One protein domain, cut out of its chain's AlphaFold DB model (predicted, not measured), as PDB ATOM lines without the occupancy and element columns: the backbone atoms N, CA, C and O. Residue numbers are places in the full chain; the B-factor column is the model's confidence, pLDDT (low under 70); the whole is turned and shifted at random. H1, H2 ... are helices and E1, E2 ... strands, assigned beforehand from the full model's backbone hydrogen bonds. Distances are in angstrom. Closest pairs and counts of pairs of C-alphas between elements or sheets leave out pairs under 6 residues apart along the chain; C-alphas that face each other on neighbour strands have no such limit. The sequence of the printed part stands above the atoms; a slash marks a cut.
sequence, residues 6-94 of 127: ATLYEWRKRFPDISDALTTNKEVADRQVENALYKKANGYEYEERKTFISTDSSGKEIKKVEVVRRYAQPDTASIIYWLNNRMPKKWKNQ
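Overview. This is residues 6 to 94 of the 127 residues of the protein "Helix-turn-helix domain-containing protein" of Clostridiaceae bacterium (UniProt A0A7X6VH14). A long, narrow two-stranded hairpin, E1 and E2, and the long helix H2 form two arms of an open V, with H3 beginning near the place where the arms meet. H1 turns across the far end of H2, and the short H4 follows at the far end of H3. The printed part has 89 residues, with four named helices and two named strands in the order H1, H2, E1, E2, H3, H4. The class is mixed, helices and strands, and the sheet E1 - E2 is antiparallel. The whole is extended, with a radius of gyration of the C-alphas of 23.0 A, and flat, spanning 66 by 46 by 18 A.

Arrangement. E1, residues 44 to 55, and E2, residues 61 to 72, are a hairpin with 161 degrees between their directions. N 46 and O 70, 2.8 A apart, and N 62 and O 54, 2.8 A, are within hydrogen-bond range. H2, residues 16 to 42, touches H3, residues 76 to 86, with residues 37 to 42 alone; the closest C-alphas, of Ala 41 and Ile 79, are 5.0 A apart, at a steep tilt of 54 degrees, opposite ways. H1, residues 6 to 14, and H2 touch only at the corner, about perpendicular at 81 degrees; the closest C-alphas, of Arg 12 and Ser 19, are 5.0 A apart. H3 and H4, residues 88 to 91, only just touch, with 3 pairs of C-alphas within 8 A; the closest, of Asn 84 and Trp 91, are 5.2 A apart. H1 and H3 are apart. In H1, H2 and H3 every O i to N i+4 pair is within hydrogen-bond range; H4 is too short for such a pair.

Along the chain. E1 is 35.0 A long, E2 32.8 A, H2 38.7 A, H3 15.4 A and H1 12.4 A. H1 begins at C-alpha 6 (138.161, 103.604, 84.723), and H4 ends at C-alpha 91 (157.649, 140.974, 91.166).

Size, cuts and confidence. The two C-alphas farthest apart, of Ser 58 and Gln 94, are 69.9 A apart. The printed part has no cut, and its links are tight. Residues 52 to 64 and 93 to 94 have pLDDT under 70.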
ATOM      1  N   ALA A   6     138.805 103.256  85.985       88.00
ATOM      2  CA  ALA A   6     138.161 103.604  84.723       88.00
ATOM      3  C   ALA A   6     136.659 103.842  84.918       88.00
ATOM      4  O   ALA A   6     136.143 104.859  84.465       88.00
ATOM      5  N   THR A   7     135.990 102.969  85.678       88.50
ATOM      6  CA  THR A   7     134.575 103.130  86.033       88.50
ATOM      7  C   THR A   7     134.328 104.440  86.782       88.50
ATOM      8  O   THR A   7     133.368 105.140  86.478       88.50
ATOM      9  N   LEU A   8     135.220 104.824  87.702       85.06
ATOM     10  CA  LEU A   8     135.100 106.089  88.436       85.06
ATOM     11  C   LEU A   8     135.224 107.319  87.517       85.06
ATOM     12  O   LEU A   8     134.448 108.264  87.641       85.06
ATOM     13  N   TYR A   9     136.174 107.314  86.574       86.44
ATOM     14  CA  TYR A   9     136.309 108.400  85.594       86.44
ATOM     15  C   TYR A   9     135.114 108.481  84.644       86.44
ATOM     16  O   TYR A   9     134.693 109.582  84.291       86.44
ATOM     17  N   GLU A  10     134.557 107.338  84.255       88.56
ATOM     18  CA  GLU A  10     133.364 107.279  83.415       88.56
ATOM     19  C   GLU A  10     132.141 107.835  84.152       88.56
ATOM     20  O   GLU A  10     131.385 108.634  83.604       88.56
ATOM     21  N   TRP A  11     131.988 107.505  85.436       89.75
ATOM     22  CA  TRP A  11     130.932 108.071  86.275       89.75
ATOM     23  C   TRP A  11     131.087 109.578  86.455       89.75
ATOM     24  O   TRP A  11     130.097 110.293  86.364       89.75
ATOM     25  N   ARG A  12     132.317 110.084  86.599       84.62
ATOM     26  CA  ARG A  12     132.572 111.532  86.637       84.62
ATOM     27  C   ARG A  12     132.101 112.250  85.369       84.62
ATOM     28  O   ARG A  12     131.655 113.384  85.450       84.62
ATOM     29  N   LYS A  13     132.229 111.621  84.196       84.94
ATOM     30  CA  LYS A  13     131.771 112.204  82.923       84.94
ATOM     31  C   LYS A  13     130.256 112.133  82.764       84.94
ATOM     32  O   LYS A  13     129.661 113.044  82.201       84.94
ATOM     33  N   ARG A  14     129.651 111.032  83.215       88.31
ATOM     34  CA  ARG A  14     128.225 110.739  83.017       88.31
ATOM     35  C   ARG A  14     127.313 111.369  84.069       88.31
ATOM     36  O   ARG A  14     126.147 111.594  83.770       88.31
ATOM     37  N   PHE A  15     127.825 111.640  85.269       89.06
ATOM     38  CA  PHE A  15     127.066 112.189  86.390       89.06
ATOM     39  C   PHE A  15     127.690 113.515  86.858       89.06
ATOM     40  O   PHE A  15     128.684 113.493  87.593       89.06
ATOM     41  N   PRO A  16     127.115 114.664  86.451       85.56
ATOM     42  CA  PRO A  16     127.576 115.990  86.860       85.56
ATOM     43  C   PRO A  16     127.660 116.147  88.380       85.56
ATOM     44  O   PRO A  16     128.690 116.585  88.874       85.56
ATOM     45  N   ASP A  17     126.674 115.644  89.127       84.56
ATOM     46  CA  ASP A  17     126.635 115.725  90.595       84.56
ATOM     47  C   ASP A  17     127.865 115.091  91.270       84.56
ATOM     48  O   ASP A  17     128.384 115.600  92.264       84.56
ATOM     49  N   ILE A  18     128.378 113.984  90.714       84.50
ATOM     50  CA  ILE A  18     129.597 113.327  91.213       84.50
ATOM     51  C   ILE A  18     130.823 114.184  90.886       84.50
ATOM     52  O   ILE A  18     131.737 114.302  91.703       84.50
ATOM     53  N   SER A  19     130.864 114.782  89.694       82.62
ATOM     54  CA  SER A  19     131.938 115.702  89.311       82.62
ATOM     55  C   SER A  19     131.953 116.952  90.190       82.62
ATOM     56  O   SER A  19     133.025 117.370  90.636       82.62
ATOM     57  N   ASP A  20     130.784 117.508  90.486       82.62
ATOM     58  CA  ASP A  20     130.630 118.707  91.304       82.62
ATOM     59  C   ASP A  20     131.021 118.419  92.750       82.62
ATOM     60  O   ASP A  20     131.893 119.100  93.284       82.62
ATOM     61  N   ALA A  21     130.532 117.325  93.343       82.75
ATOM     62  CA  ALA A  21     130.934 116.902  94.687       82.75
ATOM     63  C   ALA A  21     132.457 116.679  94.820       82.75
ATOM     64  O   ALA A  21     133.061 116.986  95.854       82.75
ATOM     65  N   LEU A  22     133.111 116.164  93.771       81.31
ATOM     66  CA  LEU A  22     134.569 116.017  93.734       81.31
ATOM     67  C   LEU A  22     135.294 117.358  93.562       81.31
ATOM     68  O   LEU A  22     136.403 117.515  94.072       81.31
ATOM     69  N   THR A  23     134.705 118.311  92.843       78.94
ATOM     70  CA  THR A  23     135.303 119.627  92.582       78.94
ATOM     71  C   THR A  23     135.170 120.544  93.791       78.94
ATOM     72  O   THR A  23     136.161 121.144  94.199       78.94
ATOM     73  N   THR A  24     134.015 120.555  94.458       77.25
ATOM     74  CA  THR A  24     133.805 121.293  95.712       77.25
ATOM     75  C   THR A  24     134.828 120.894  96.776       77.25
ATOM     76  O   THR A  24     135.397 121.754  97.445       77.25
ATOM     77  N   ASN A  25     135.141 119.599  96.895       75.75
ATOM     78  CA  ASN A  25     136.177 119.134  97.821       75.75
ATOM     79  C   ASN A  25     137.583 119.645  97.466       75.75
ATOM     80  O   ASN A  25     138.376 119.918  98.367       75.75
ATOM     81  N   LYS A  26     137.896 119.809  96.174       77.81
ATOM     82  CA  LYS A  26     139.176 120.386  95.739       77.81
ATOM     83  C   LYS A  26     139.265 121.862  96.084       77.81
ATOM     84  O   LYS A  26     140.259 122.266  96.663       77.81
ATOM     85  N   GLU A  27     138.208 122.635  95.843       81.94
ATOM     86  CA  GLU A  27     138.211 124.055  96.204       81.94
ATOM     87  C   GLU A  27     138.389 124.278  97.710       81.94
ATOM     88  O   GLU A  27     139.025 125.238  98.136       81.94
ATOM     89  N   VAL A  28     137.807 123.410  98.541       83.00
ATOM     90  CA  VAL A  28     138.003 123.474  99.994       83.00
ATOM     91  C   VAL A  28     139.464 123.192 100.352       83.00
ATOM     92  O   VAL A  28     140.029 123.913 101.173       83.00
ATOM     93  N   ALA A  29     140.085 122.194  99.721       77.94
ATOM     94  CA  ALA A  29     141.502 121.894  99.915       77.94
ATOM     95  C   ALA A  29     142.403 123.050  99.442       77.94
ATOM     96  O   ALA A  29     143.300 123.466 100.174       77.94
ATOM     97  N   ASP A  30     142.117 123.630  98.277       80.56
ATOM     98  CA  ASP A  30     142.860 124.765  97.729       80.56
ATOM     99  C   ASP A  30     142.768 125.980  98.668       80.56
ATOM    100  O   ASP A  30     143.794 126.540  99.058       80.56
ATOM    101  N   ARG A  31     141.567 126.314  99.167       84.75
ATOM    102  CA  ARG A  31     141.369 127.385 100.166       84.75
ATOM    103  C   ARG A  31     142.132 127.130 101.468       84.75
ATOM    104  O   ARG A  31     142.600 128.070 102.112       84.75
ATOM    105  N   GLN A  32     142.252 125.875 101.904       86.12
ATOM    106  CA  GLN A  32     143.039 125.536 103.094       86.12
ATOM    107  C   GLN A  32     144.531 125.790 102.870       86.12
ATOM    108  O   GLN A  32     145.189 126.359 103.745       86.12
ATOM    109  N   VAL A  33     145.050 125.421 101.697       85.00
ATOM    110  CA  VAL A  33     146.442 125.679 101.315       85.00
ATOM    111  C   VAL A  33     146.703 127.178 101.209       85.00
ATOM    112  O   VAL A  33     147.692 127.654 101.759       85.00
ATOM    113  N   GLU A  34     145.801 127.943 100.594       85.56
ATOM    114  CA  GLU A  34     145.906 129.405 100.510       85.56
ATOM    115  C   GLU A  34     145.949 130.059 101.895       85.56
ATOM    116  O   GLU A  34     146.813 130.894 102.168       85.56
ATOM    117  N   ASN A  35     145.071 129.637 102.808       86.31
ATOM    118  CA  ASN A  35     145.054 130.142 104.181       86.31
ATOM    119  C   ASN A  35     146.330 129.782 104.953       86.31
ATOM    120  O   ASN A  35     146.840 130.597 105.726       86.31
ATOM    121  N   ALA A  36     146.856 128.571 104.762       86.50
ATOM    122  CA  ALA A  36     148.115 128.153 105.369       86.50
ATOM    123  C   ALA A  36     149.297 128.957 104.810       86.50
ATOM    124  O   ALA A  36     150.128 129.444 105.578       86.50
ATOM    125  N   LEU A  37     149.338 129.155 103.491       87.19
ATOM    126  CA  LEU A  37     150.351 129.953 102.810       87.19
ATOM    127  C   LEU A  37     150.325 131.407 103.295       87.19
ATOM    128  O   LEU A  37     151.375 131.964 103.602       87.19
ATOM    129  N   TYR A  38     149.137 132.000 103.428       85.19
ATOM    130  CA  TYR A  38     148.966 133.355 103.947       85.19
ATOM    131  C   TYR A  38     149.484 133.494 105.384       85.19
ATOM    132  O   TYR A  38     150.254 134.406 105.682       85.19
ATOM    133  N   LYS A  39     149.135 132.549 106.269       87.31
ATOM    134  CA  LYS A  39     149.667 132.514 107.643       87.31
ATOM    135  C   LYS A  39     151.188 132.397 107.648       87.31
ATOM    136  O   LYS A  39     151.856 133.116 108.382       87.31
ATOM    137  N   LYS A  40     151.746 131.530 106.802       87.62
ATOM    138  CA  LYS A  40     153.195 131.334 106.688       87.62
ATOM    139  C   LYS A  40     153.908 132.580 106.143       87.62
ATOM    140  O   LYS A  40     155.005 132.892 106.592       87.62
ATOM    141  N   ALA A  41     153.282 133.308 105.220       84.44
ATOM    142  CA  ALA A  41     153.819 134.542 104.653       84.44
ATOM    143  C   ALA A  41     153.793 135.726 105.636       84.44
ATOM    144  O   ALA A  41     154.679 136.571 105.572       84.44
ATOM    145  N   ASN A  42     152.823 135.789 106.552       82.38
ATOM    146  CA  ASN A  42     152.751 136.849 107.566       82.38
ATOM    147  C   ASN A  42     153.505 136.519 108.862       82.38
ATOM    148  O   ASN A  42     153.823 137.426 109.629       82.38
ATOM    149  N   GLY A  43     153.771 135.238 109.112       81.75
ATOM    150  CA  GLY A  43     154.093 134.750 110.448       81.75
ATOM    151  C   GLY A  43     152.825 134.567 111.287       81.75
ATOM    152  O   GLY A  43     151.796 135.208 111.061       81.75
ATOM    153  N   TYR A  44     152.869 133.634 112.235       84.06
ATOM    154  CA  TYR A  44     151.730 133.343 113.104       84.06
ATOM    155  C   TYR A  44     152.183 132.863 114.477       84.06
ATOM    156  O   TYR A  44     153.197 132.181 114.619       84.06
ATOM    157  N   GLU A  45     151.400 133.192 115.500       82.94
ATOM    158  CA  GLU A  45     151.578 132.627 116.833       82.94
ATOM    159  C   GLU A  45     150.960 131.233 116.897       82.94
ATOM    160  O   GLU A  45     149.854 130.997 116.402       82.94
ATOM    161  N   TYR A  46     151.678 130.296 117.508       82.94
ATOM    162  CA  TYR A  46     151.178 128.963 117.792       82.94
ATOM    163  C   TYR A  46     151.473 128.574 119.238       82.94
ATOM    164  O   TYR A  46     152.491 128.944 119.825       82.94
ATOM    165  N   GLU A  47     150.542 127.827 119.820       82.75
ATOM    166  CA  GLU A  47     150.683 127.267 121.158       82.75
ATOM    167  C   GLU A  47     151.195 125.832 121.042       82.75
ATOM    168  O   GLU A  47     150.519 124.951 120.509       82.75
ATOM    169  N   GLU A  48     152.399 125.586 121.547       77.12
ATOM    170  CA  GLU A  48     152.950 124.244 121.676       77.12
ATOM    171  C   GLU A  48     152.526 123.686 123.039       77.12
ATOM    172  O   GLU A  48     152.923 124.197 124.091       77.12
ATOM    173  N   ARG A  49     151.672 122.655 123.032       76.19
ATOM    174  CA  ARG A  49     151.245 121.963 124.252       76.19
ATOM    175  C   ARG A  49     152.180 120.795 124.520       76.19
ATOM    176  O   ARG A  49     152.186 119.831 123.758       76.19
ATOM    177  N   LYS A  50     152.926 120.848 125.621       72.88
ATOM    178  CA  LYS A  50     153.718 119.713 126.106       72.88
ATOM    179  C   LYS A  50     152.981 119.057 127.265       72.88
ATOM    180  O   LYS A  50     152.744 119.676 128.300       72.88
ATOM    181  N   THR A  51     152.570 117.809 127.070       70.81
ATOM    182  CA  THR A  51     151.964 116.985 128.118       70.81
ATOM    183  C   THR A  51     153.046 116.163 128.795       70.81
ATOM    184  O   THR A  51     153.595 115.246 128.186       70.81
ATOM    185  N   PHE A  52     153.328 116.469 130.055       68.56
ATOM    186  CA  PHE A  52     154.189 115.659 130.902       68.56
ATOM    187  C   PHE A  52     153.307 114.757 131.765       68.56
ATOM    188  O   PHE A  52     152.448 115.236 132.509       68.56
ATOM    189  N   ILE A  53     153.493 113.446 131.632       65.38
ATOM    190  CA  ILE A  53     152.888 112.448 132.516       65.38
ATOM    191  C   ILE A  53     153.929 112.171 133.595       65.38
ATOM    192  O   ILE A  53     155.034 111.734 133.278       65.38
ATOM    193  N   SER A  54     153.614 112.486 134.847       62.72
ATOM    194  CA  SER A  54     154.485 112.180 135.980       62.72
ATOM    195  C   SER A  54     153.724 111.328 136.984       62.72
ATOM    196  O   SER A  54     152.539 111.560 137.229       62.72
ATOM    197  N   THR A  55     154.395 110.323 137.531       61.69
ATOM    198  CA  THR A  55     153.822 109.417 138.524       61.69
ATOM    199  C   THR A  55     154.211 109.921 139.901       61.69
ATOM    200  O   THR A  55     155.398 110.045 140.199       61.69
ATOM    201  N   ASP A  56     153.221 110.234 140.731       63.56
ATOM    202  CA  ASP A  56     153.479 110.610 142.118       63.56
ATOM    203  C   ASP A  56     153.927 109.382 142.935       63.56
ATOM    204  O   ASP A  56     153.670 108.236 142.554       63.56
ATOM    205  N   SER A  57     154.541 109.608 144.095       64.81
ATOM    206  CA  SER A  57     155.009 108.574 145.041       64.81
ATOM    207  C   SER A  57     153.930 107.562 145.477       64.81
ATOM    208  O   SER A  57     154.253 106.496 145.994       64.81
ATOM    209  N   SER A  58     152.650 107.868 145.230       67.88
ATOM    210  CA  SER A  58     151.481 107.009 145.482       67.88
ATOM    211  C   SER A  58     150.948 106.264 144.242       67.88
ATOM    212  O   SER A  58     149.846 105.724 144.282       67.88
ATOM    213  N   GLY A  59     151.678 106.248 143.119       65.88
ATOM    214  CA  GLY A  59     151.303 105.485 141.916       65.88
ATOM    215  C   GLY A  59     150.175 106.095 141.073       65.88
ATOM    216  O   GLY A  59     149.645 105.434 140.184       65.88
ATOM    217  N   LYS A  60     149.793 107.353 141.330       64.31
ATOM    218  CA  LYS A  60     148.748 108.066 140.581       64.31
ATOM    219  C   LYS A  60     149.383 108.917 139.476       64.31
ATOM    220  O   LYS A  60     150.270 109.723 139.752       64.31
ATOM    221  N   GLU A  61     148.926 108.748 138.236       66.38
ATOM    222  CA  GLU A  61     149.379 109.553 137.095       66.38
ATOM    223  C   GLU A  61     148.838 110.986 137.192       66.38
ATOM    224  O   GLU A  61     147.627 111.221 137.152       66.38
ATOM    225  N   ILE A  62     149.738 111.963 137.282       67.00
ATOM    226  CA  ILE A  62     149.418 113.386 137.203       67.00
ATOM    227  C   ILE A  62     149.812 113.870 135.805       67.00
ATOM    228  O   ILE A  62     150.985 113.865 135.425       67.00
ATOM    229  N   LYS A  63     148.819 114.301 135.020       66.56
ATOM    230  CA  LYS A  63     149.034 114.947 133.719       66.56
ATOM    231  C   LYS A  63     149.237 116.443 133.931       66.56
ATOM    232  O   LYS A  63     148.287 117.153 134.258       66.56
ATOM    233  N   LYS A  64     150.455 116.933 133.710       69.94
ATOM    234  CA  LYS A  64     150.757 118.367 133.691       69.94
ATOM    235  C   LYS A  64     150.846 118.825 132.237       69.94
ATOM    236  O   LYS A  64     151.637 118.295 131.462       69.94
ATOM    237  N   VAL A  65     149.994 119.775 131.857       75.00
ATOM    238  CA  VAL A  65     149.979 120.355 130.508       75.00
ATOM    239  C   VAL A  65     150.624 121.730 130.581       75.00
ATOM    240  O   VAL A  65     150.091 122.622 131.232       75.00
ATOM    241  N   GLU A  66     151.768 121.895 129.929       73.94
ATOM    242  CA  GLU A  66     152.416 123.195 129.768       73.94
ATOM    243  C   GLU A  66     152.078 123.748 128.381       73.94
ATOM    244  O   GLU A  66     152.235 123.057 127.370       73.94
ATOM    245  N   VAL A  67     151.569 124.981 128.333       77.69
ATOM    246  CA  VAL A  67     151.216 125.676 127.089       77.69
ATOM    247  C   VAL A  67     152.256 126.763 126.849       77.69
ATOM    248  O   VAL A  67     152.285 127.760 127.566       77.69
ATOM    249  N   VAL A  68     153.115 126.571 125.848       80.75
ATOM    250  CA  VAL A  68     154.149 127.547 125.481       80.75
ATOM    251  C   VAL A  68     153.723 128.274 124.212       80.75
ATOM    252  O   VAL A  68     153.508 127.649 123.176       80.75
ATOM    253  N   ARG A  69     153.631 129.605 124.272       81.50
ATOM    254  CA  ARG A  69     153.381 130.449 123.095       81.50
ATOM    255  C   ARG A  69     154.678 130.677 122.327       81.50
ATOM    256  O   ARG A  69     155.682 131.097 122.902       81.50
ATOM    257  N   ARG A  70     154.664 130.387 121.028       84.38
ATOM    258  CA  ARG A  70     155.785 130.583 120.104       84.38
ATOM    259  C   ARG A  70     155.316 131.376 118.893       84.38
ATOM    260  O   ARG A  70     154.171 131.259 118.472       84.38
ATOM    261  N   TYR A  71     156.219 132.169 118.329       84.81
ATOM    262  CA  TYR A  71     155.977 132.918 117.103       84.81
ATOM    263  C   TYR A  71     156.712 132.243 115.944       84.81
ATOM    264  O   TYR A  71     157.938 132.118 115.977       84.81
ATOM    265  N   ALA A  72     155.973 131.796 114.932       85.62
ATOM    266  CA  ALA A  72     156.540 131.328 113.678       85.62
ATOM    267  C   ALA A  72     156.896 132.541 112.814       85.62
ATOM    268  O   ALA A  72     156.030 133.364 112.504       85.62
ATOM    269  N   GLN A  73     158.169 132.654 112.430       86.06
ATOM    270  CA  GLN A  73     158.613 133.756 111.584       86.06
ATOM    271  C   GLN A  73     158.036 133.651 110.163       86.06
ATOM    272  O   GLN A  73     157.785 132.541 109.683       86.06
ATOM    273  N   PRO A  74     157.848 134.796 109.484       87.81
ATOM    274  CA  PRO A  74     157.451 134.830 108.083       87.81
ATOM    275  C   PRO A  74     158.419 134.044 107.191       87.81
ATOM    276  O   PRO A  74     159.636 134.199 107.282       87.81
ATOM    277  N   ASP A  75     157.881 133.225 106.292       89.69
ATOM    278  CA  ASP A  75     158.663 132.438 105.338       89.69
ATOM    279  C   ASP A  75     158.866 133.198 104.023       89.69
ATOM    280  O   ASP A  75     157.923 133.424 103.258       89.69
ATOM    281  N   THR A  76     160.118 133.543 103.720       82.38
ATOM    282  CA  THR A  76     160.487 134.347 102.544       82.38
ATOM    283  C   THR A  76     160.026 133.725 101.224       82.38
ATOM    284  O   THR A  76     159.571 134.440 100.334       82.38
ATOM    285  N   ALA A  77     160.083 132.396 101.090       86.19
ATOM    286  CA  ALA A  77     159.637 131.705  99.879       86.19
ATOM    287  C   ALA A  77     158.122 131.862  99.653       86.19
ATOM    288  O   ALA A  77     157.688 132.156  98.538       86.19
ATOM    289  N   SER A  78     157.329 131.737 100.719       86.31
ATOM    290  CA  SER A  78     155.877 131.949 100.678       86.31
ATOM    291  C   SER A  78     155.520 133.387 100.293       86.31
ATOM    292  O   SER A  78     154.617 133.604  99.485       86.31
ATOM    293  N   ILE A  79     156.273 134.366 100.805       84.88
ATOM    294  CA  ILE A  79     156.120 135.783 100.449       84.88
ATOM    295  C   ILE A  79     156.416 136.001  98.960       84.88
ATOM    296  O   ILE A  79     155.599 136.588  98.252       84.88
ATOM    297  N   ILE A  80     157.544 135.491  98.454       85.31
ATOM    298  CA  ILE A  80     157.928 135.616  97.037       85.31
ATOM    299  C   ILE A  80     156.865 134.993  96.125       85.31
ATOM    300  O   ILE A  80     156.455 135.611  95.142       85.31
ATOM    301  N   TYR A  81     156.390 133.790  96.453       85.44
ATOM    302  CA  TYR A  81     155.356 133.109  95.676       85.44
ATOM    303  C   TYR A  81     154.054 133.925  95.625       85.44
ATOM    304  O   TYR A  81     153.492 134.147  94.550       85.44
ATOM    305  N   TRP A  82     153.612 134.449  96.771       86.06
ATOM    306  CA  TRP A  82     152.420 135.293  96.858       86.06
ATOM    307  C   TRP A  82     152.542 136.578  96.030       86.06
ATOM    308  O   TRP A  82     151.625 136.938  95.284       86.06
ATOM    309  N   LEU A  83     153.686 137.261  96.124       85.00
ATOM    310  CA  LEU A  83     153.955 138.500  95.392       85.00
ATOM    311  C   LEU A  83     154.022 138.270  93.877       85.00
ATOM    312  O   LEU A  83     153.477 139.074  93.121       85.00
ATOM    313  N   ASN A  84     154.604 137.154  93.436       85.38
ATOM    314  CA  ASN A  84     154.642 136.769  92.025       85.38
ATOM    315  C   ASN A  84     153.250 136.515  91.441       85.38
ATOM    316  O   ASN A  84     152.977 136.938  90.318       85.38
ATOM    317  N   ASN A  85     152.361 135.875  92.204       84.56
ATOM    318  CA  ASN A  85     151.011 135.569  91.738       84.56
ATOM    319  C   ASN A  85     150.088 136.800  91.759       84.56
ATOM    320  O   ASN A  85     149.323 137.003  90.817       84.56
ATOM    321  N   ARG A  86     150.151 137.644  92.803       84.62
ATOM    322  CA  ARG A  86     149.244 138.805  92.948       84.62
ATOM    323  C   ARG A  86     149.757 140.103  92.338       84.62
ATOM    324  O   ARG A  86     148.952 140.948  91.955       84.62
ATOM    325  N   MET A  87     151.070 140.290  92.257       82.50
ATOM    326  CA  MET A  87     151.696 141.485  91.683       82.50
ATOM    327  C   MET A  87     152.758 141.116  90.637       82.50
ATOM    328  O   MET A  87     153.901 141.582  90.720       82.50
ATOM    329  N   PRO A  88     152.388 140.343  89.595       83.81
ATOM    330  CA  PRO A  88     153.345 139.851  88.613       83.81
ATOM    331  C   PRO A  88     154.061 140.993  87.888       83.81
ATOM    332  O   PRO A  88     155.254 140.909  87.653       83.81
ATOM    333  N   LYS A  89     153.385 142.111  87.601       81.38
ATOM    334  CA  LYS A  89     154.010 143.257  86.914       81.38
ATOM    335  C   LYS A  89     155.228 143.835  87.650       81.38
ATOM    336  O   LYS A  89     156.100 144.394  87.001       81.38
ATOM    337  N   LYS A  90     155.258 143.741  88.984       81.00
ATOM    338  CA  LYS A  90     156.318 144.312  89.828       81.00
ATOM    339  C   LYS A  90     157.318 143.258  90.314       81.00
ATOM    340  O   LYS A  90     158.466 143.600  90.558       81.00
ATOM    341  N   TRP A  91     156.873 142.013  90.483       78.06
ATOM    342  CA  TRP A  91     157.649 140.974  91.166       78.06
ATOM    343  C   TRP A  91     158.002 139.771  90.300       78.06
ATOM    344  O   TRP A  91     158.972 139.092  90.624       78.06
ATOM    345  N   LYS A  92     157.273 139.519  89.200       79.50
ATOM    346  CA  LYS A  92     157.596 138.424  88.279       79.50
ATOM    347  C   LYS A  92     159.018 138.652  87.796       79.50
ATOM    348  O   LYS A  92     159.282 139.695  87.206       79.50
ATOM    349  N   ASN A  93     159.899 137.692  88.079       65.75
ATOM    350  CA  ASN A  93     161.305 137.734  87.685       65.75
ATOM    351  C   ASN A  93     161.410 138.183  86.226       65.75
ATOM    352  O   ASN A  93     161.082 137.434  85.305       65.75
ATOM    353  N   GLN A  94     161.811 139.435  86.041       59.53
ATOM    354  CA  GLN A  94     162.124 139.990  84.742       59.53
ATOM    355  C   GLN A  94     163.452 139.337  84.343       59.53
ATOM    356  O   GLN A  94     164.395 139.392  85.141       59.53
TER     357      GLN A  94